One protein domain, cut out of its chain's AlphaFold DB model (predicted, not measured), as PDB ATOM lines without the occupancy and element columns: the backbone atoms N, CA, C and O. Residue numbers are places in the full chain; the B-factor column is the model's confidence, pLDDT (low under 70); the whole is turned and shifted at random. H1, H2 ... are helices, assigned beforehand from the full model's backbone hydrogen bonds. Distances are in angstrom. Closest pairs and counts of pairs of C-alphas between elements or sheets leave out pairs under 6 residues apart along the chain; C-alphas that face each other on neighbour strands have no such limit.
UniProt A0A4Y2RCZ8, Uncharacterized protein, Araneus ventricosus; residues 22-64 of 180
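AT A GLANCE: This is residues 22 to 64 of the 180 residues of an uncharacterized protein of Araneus ventricosus (UniProt A0A4Y2RCZ8). A long helix, H1, and a short one, H2, make a lopsided V, joined by a tight turn, and a looping tail, residues 52 to 64, follows with no named element. The printed part has 43 residues, with two named helices in the order H1, H2 and no named strand; the class is all helix. It is compact, with a radius of gyration of the C-alphas of 10.4 A, and flat, spanning 31 by 23 by 11 A.

HOW THE PARTS SIT: Start with H1, residues 23 to 38, and look at its residues 34 to 38, which alone touch H2, residues 44 to 51. Their closest C-alphas, those of Asn 38 and Cys 47, are 6.2 A apart. The two run opposite ways at a steep tilt of 56 degrees. In H2 every O i to N i+4 pair is within hydrogen-bond range; in H1, 9 of 12.

IN THESE COORDINATES: Find C-alpha 23 at (-22.614, -46.840, 34.110); from there H1 runs 23.3 A to C-alpha 38. H2 runs 10.1 A, ending at C-alpha 51 at (-9.878, -34.885, 45.509).

THE WHOLE: The farthest C-alphas, those of Asp 22 and Pro 43, are 31.9 A apart. The printed part has no cut. Confidence is low, under 70, at residues 22, 38 to 41, 44 to 51 and 53 to 63.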
ATOM      1  N   ASP A  22     -27.503 -47.114  34.500       68.00
ATOM      2  CA  ASP A  22     -26.352 -47.579  33.731       68.00
ATOM      3  C   ASP A  22     -25.082 -46.809  34.094       68.00
ATOM      4  O   ASP A  22     -25.123 -45.640  34.491       68.00
ATOM      5  N   MET A  23     -23.929 -47.441  33.871       70.00
ATOM      6  CA  MET A  23     -22.614 -46.840  34.110       70.00
ATOM      7  C   MET A  23     -22.445 -45.490  33.390       70.00
ATOM      8  O   MET A  23     -21.878 -44.563  33.957       70.00
ATOM      9  N   SER A  24     -23.013 -45.334  32.190       74.12
ATOM     10  CA  SER A  24     -22.971 -44.080  31.421       74.12
ATOM     11  C   SER A  24     -23.640 -42.906  32.144       74.12
ATOM     12  O   SER A  24     -23.209 -41.764  32.006       74.12
ATOM     13  N   LYS A  25     -24.682 -43.170  32.945       80.19
ATOM     14  CA  LYS A  25     -25.356 -42.136  33.745       80.19
ATOM     15  C   LYS A  25     -24.497 -41.733  34.944       80.19
ATOM     16  O   LYS A  25     -24.412 -40.547  35.244       80.19
ATOM     17  N   TRP A  26     -23.801 -42.688  35.563       79.38
ATOM     18  CA  TRP A  26     -22.831 -42.407  36.626       79.38
ATOM     19  C   TRP A  26     -21.633 -41.608  36.110       79.38
ATOM     20  O   TRP A  26     -21.286 -40.598  36.713       79.38
ATOM     21  N   ALA A  27     -21.107 -41.956  34.933       79.25
ATOM     22  CA  ALA A  27     -20.052 -41.192  34.270       79.25
ATOM     23  C   ALA A  27     -20.496 -39.761  33.911       79.25
ATOM     24  O   ALA A  27     -19.717 -38.813  34.003       79.25
ATOM     25  N   LYS A  28     -21.773 -39.569  33.548       82.62
ATOM     26  CA  LYS A  28     -22.335 -38.228  33.332       82.62
ATOM     27  C   LYS A  28     -22.384 -37.425  34.632       82.62
ATOM     28  O   LYS A  28     -22.034 -36.250  34.621       82.62
ATOM     29  N   ILE A  29     -22.767 -38.047  35.744       80.69
ATOM     30  CA  ILE A  29     -22.725 -37.404  37.065       80.69
ATOM     31  C   ILE A  29     -21.280 -37.026  37.424       80.69
ATOM     32  O   ILE A  29     -21.044 -35.901  37.852       80.69
ATOM     33  N   ASP A  30     -20.309 -37.903  37.158       79.62
ATOM     34  CA  ASP A  30     -18.886 -37.605  37.369       79.62
ATOM     35  C   ASP A  30     -18.420 -36.380  36.568       79.62
ATOM     36  O   ASP A  30     -17.715 -35.516  37.092       79.62
ATOM     37  N   SER A  31     -18.870 -36.263  35.315       79.25
ATOM     38  CA  SER A  31     -18.544 -35.121  34.452       79.25
ATOM     39  C   SER A  31     -19.141 -33.795  34.936       79.25
ATOM     40  O   SER A  31     -18.572 -32.742  34.662       79.25
ATOM     41  N   LEU A  32     -20.259 -33.844  35.667       81.88
ATOM     42  CA  LEU A  32     -20.918 -32.667  36.237       81.88
ATOM     43  C   LEU A  32     -20.294 -32.248  37.572       81.88
ATOM     44  O   LEU A  32     -20.250 -31.063  37.868       81.88
ATOM     45  N   ILE A  33     -19.796 -33.199  38.366       78.25
ATOM     46  CA  ILE A  33     -19.189 -32.915  39.676       78.25
ATOM     47  C   ILE A  33     -17.753 -32.400  39.528       78.25
ATOM     48  O   ILE A  33     -17.342 -31.496  40.250       78.25
ATOM     49  N   ARG A  34     -16.985 -32.939  38.575       74.56
ATOM     50  CA  ARG A  34     -15.584 -32.556  38.344       74.56
ATOM     51  C   ARG A  34     -15.339 -31.036  38.205       74.56
ATOM     52  O   ARG A  34     -14.391 -30.562  38.829       74.56
ATOM     53  N   PRO A  35     -16.134 -30.250  37.451       74.81
ATOM     54  CA  PRO A  35     -15.946 -28.800  37.390       74.81
ATOM     55  C   PRO A  35     -16.272 -28.092  38.713       74.81
ATOM     56  O   PRO A  35     -15.585 -27.136  39.055       74.81
ATOM     57  N   GLU A  36     -17.237 -28.586  39.491       74.38
ATOM     58  CA  GLU A  36     -17.609 -27.992  40.786       74.38
ATOM     59  C   GLU A  36     -16.519 -28.169  41.851       74.38
ATOM     60  O   GLU A  36     -16.319 -27.301  42.700       74.38
ATOM     61  N   VAL A  37     -15.753 -29.264  41.790       70.19
ATOM     62  CA  VAL A  37     -14.592 -29.476  42.675       70.19
ATOM     63  C   VAL A  37     -13.483 -28.455  42.387       70.19
ATOM     64  O   VAL A  37     -12.805 -28.007  43.310       70.19
ATOM     65  N   ASN A  38     -13.333 -28.009  41.134       66.31
ATOM     66  CA  ASN A  38     -12.372 -26.959  40.774       66.31
ATOM     67  C   ASN A  38     -12.771 -25.566  41.291       66.31
ATOM     68  O   ASN A  38     -11.911 -24.694  41.419       66.31
ATOM     69  N   THR A  39     -14.037 -25.362  41.665       65.81
ATOM     70  CA  THR A  39     -14.528 -24.121  42.288       65.81
ATOM     71  C   THR A  39     -13.961 -23.909  43.702       65.81
ATOM     72  O   THR A  39     -14.015 -22.801  44.228       65.81
ATOM     73  N   LEU A  40     -13.344 -24.933  44.311       65.31
ATOM     74  CA  LEU A  40     -12.703 -24.851  45.632       65.31
ATOM     75  C   LEU A  40     -11.393 -24.032  45.649       65.31
ATOM     76  O   LEU A  40     -10.788 -23.881  46.709       65.31
ATOM     77  N   GLY A  41     -10.945 -23.498  44.505       64.81
ATOM     78  CA  GLY A  41      -9.771 -22.615  44.421       64.81
ATOM     79  C   GLY A  41      -8.431 -23.320  44.656       64.81
ATOM     80  O   GLY A  41      -7.431 -22.672  44.962       64.81
ATOM     81  N   LEU A  42      -8.405 -24.647  44.540       71.75
ATOM     82  CA  LEU A  42      -7.209 -25.460  44.728       71.75
ATOM     83  C   LEU A  42      -6.406 -25.574  43.421       71.75
ATOM     84  O   LEU A  42      -6.973 -25.456  42.332       71.75
ATOM     85  N   PRO A  43      -5.087 -25.842  43.498       71.38
ATOM     86  CA  PRO A  43      -4.287 -26.151  42.319       71.38
ATOM     87  C   PRO A  43      -4.904 -27.314  41.534       71.38
ATOM     88  O   PRO A  43      -5.272 -28.327  42.125       71.38
ATOM     89  N   GLU A  44      -4.964 -27.206  40.206       67.56
ATOM     90  CA  GLU A  44      -5.642 -28.173  39.322       67.56
ATOM     91  C   GLU A  44      -5.208 -29.633  39.561       67.56
ATOM     92  O   GLU A  44      -6.029 -30.552  39.534       67.56
ATOM     93  N   ARG A  45      -3.923 -29.845  39.881       66.56
ATOM     94  CA  ARG A  45      -3.376 -31.165  40.244       66.56
ATOM     95  C   ARG A  45      -3.948 -31.707  41.558       66.56
ATOM     96  O   ARG A  45      -4.239 -32.889  41.650       66.56
ATOM     97  N   ALA A  46      -4.175 -30.860  42.563       65.06
ATOM     98  CA  ALA A  46      -4.756 -31.285  43.838       65.06
ATOM     99  C   ALA A  46      -6.237 -31.685  43.690       65.06
ATOM    100  O   ALA A  46      -6.676 -32.675  44.279       65.06
ATOM    101  N   CYS A  47      -6.999 -30.970  42.855       64.19
ATOM    102  CA  CYS A  47      -8.388 -31.329  42.562       64.19
ATOM    103  C   CYS A  47      -8.498 -32.662  41.818       64.19
ATOM    104  O   CYS A  47      -9.260 -33.539  42.224       64.19
ATOM    105  N   ASN A  48      -7.731 -32.830  40.741       64.88
ATOM    106  CA  ASN A  48      -7.886 -33.974  39.846       64.88
ATOM    107  C   ASN A  48      -7.178 -35.242  40.331       64.88
ATOM    108  O   ASN A  48      -7.687 -36.323  40.050       64.88
ATOM    109  N   ASP A  49      -6.062 -35.123  41.059       66.38
ATOM    110  CA  ASP A  49      -5.248 -36.280  41.456       66.38
ATOM    111  C   ASP A  49      -5.482 -36.710  42.911       66.38
ATOM    112  O   ASP A  49      -5.113 -37.823  43.280       66.38
ATOM    113  N   HIS A  50      -6.057 -35.855  43.766       62.69
ATOM    114  CA  HIS A  50      -6.275 -36.170  45.191       62.69
ATOM    115  C   HIS A  50      -7.735 -36.063  45.628       62.69
ATOM    116  O   HIS A  50      -8.189 -36.896  46.421       62.69
ATOM    117  N   LEU A  51      -8.477 -35.067  45.130       68.94
ATOM    118  CA  LEU A  51      -9.878 -34.885  45.509       68.94
ATOM    119  C   LEU A  51     -10.856 -35.666  44.635       68.94
ATOM    120  O   LEU A  51     -11.829 -36.167  45.176       68.94
ATOM    121  N   TYR A  52     -10.626 -35.792  43.327       71.69
ATOM    122  CA  TYR A  52     -11.537 -36.485  42.406       71.69
ATOM    123  C   TYR A  52     -10.790 -37.446  41.474       71.69
ATOM    124  O   TYR A  52     -10.754 -37.271  40.248       71.69
ATOM    125  N   ALA A  53     -10.177 -38.462  42.078       67.50
ATOM    126  CA  ALA A  53      -9.362 -39.462  41.397       67.50
ATOM    127  C   ALA A  53      -9.754 -40.892  41.786       67.50
ATOM    128  O   ALA A  53     -10.468 -41.136  42.759       67.50
ATOM    129  N   SER A  54      -9.272 -41.839  40.981       67.44
ATOM    130  CA  SER A  54      -9.480 -43.265  41.204       67.44
ATOM    131  C   SER A  54      -8.865 -43.712  42.526       67.44
ATOM    132  O   SER A  54      -7.757 -43.294  42.883       67.44
ATOM    133  N   ARG A  55      -9.520 -44.658  43.208       66.62
ATOM    134  CA  ARG A  55      -8.959 -45.285  44.421       66.62
ATOM    135  C   ARG A  55      -7.616 -45.970  44.158       66.62
ATOM    136  O   ARG A  55      -6.793 -46.058  45.064       66.62
ATOM    137  N   LYS A  56      -7.359 -46.399  42.916       66.31
ATOM    138  CA  LYS A  56      -6.083 -47.011  42.508       66.31
ATOM    139  C   LYS A  56      -4.886 -46.070  42.653       66.31
ATOM    140  O   LYS A  56      -3.764 -46.537  42.797       66.31
ATOM    141  N   VAL A  57      -5.125 -44.761  42.624       67.19
ATOM    142  CA  VAL A  57      -4.088 -43.723  42.731       67.19
ATOM    143  C   VAL A  57      -3.948 -43.220  44.179       67.19
ATOM    144  O   VAL A  57      -3.097 -42.389  44.469       67.19
ATOM    145  N   GLY A  58      -4.748 -43.743  45.119       60.69
ATOM    146  CA  GLY A  58      -4.705 -43.345  46.531       60.69
ATOM    147  C   GLY A  58      -5.402 -42.014  46.832       60.69
ATOM    148  O   GLY A  58      -5.080 -41.369  47.826       60.69
ATOM    149  N   ALA A  59      -6.347 -41.589  45.987       64.38
ATOM    150  CA  ALA A  59      -7.137 -40.381  46.216       64.38
ATOM    151  C   ALA A  59      -8.037 -40.512  47.461       64.38
ATOM    152  O   ALA A  59      -8.648 -41.557  47.688       64.38
ATOM    153  N   VAL A  60      -8.123 -39.442  48.261       61.22
ATOM    154  CA  VAL A  60      -8.763 -39.443  49.598       61.22
ATOM    155  C   VAL A  60     -10.052 -38.604  49.639       61.22
ATOM    156  O   VAL A  60     -10.786 -38.658  50.618       61.22
ATOM    157  N   GLY A  61     -10.351 -37.827  48.591       65.69
ATOM    158  CA  GLY A  61     -11.482 -36.890  48.597       65.69
ATOM    159  C   GLY A  61     -12.850 -37.522  48.320       65.69
ATOM    160  O   GLY A  61     -13.582 -37.904  49.228       65.69
ATOM    161  N   LEU A  62     -13.234 -37.555  47.049       68.25
ATOM    162  CA  LEU A  62     -14.534 -37.979  46.545       68.25
ATOM    163  C   LEU A  62     -14.327 -39.149  45.576       68.25
ATOM    164  O   LEU A  62     -13.702 -38.968  44.527       68.25
ATOM    165  N   PRO A  63     -14.839 -40.345  45.901       67.50
ATOM    166  CA  PRO A  63     -14.721 -41.482  45.007       67.50
ATOM    167  C   PRO A  63     -15.544 -41.257  43.732       67.50
ATOM    168  O   PRO A  63     -16.657 -40.720  43.759       67.50
ATOM    169  N   ILE A  64     -14.989 -41.702  42.607       77.38
ATOM    170  CA  ILE A  64     -15.639 -41.634  41.297       77.38
ATOM    171  C   ILE A  64     -16.918 -42.482  41.337       77.38
ATOM    172  O   ILE A  64     -16.898 -43.654  41.715       77.38
TER     173      ILE A  64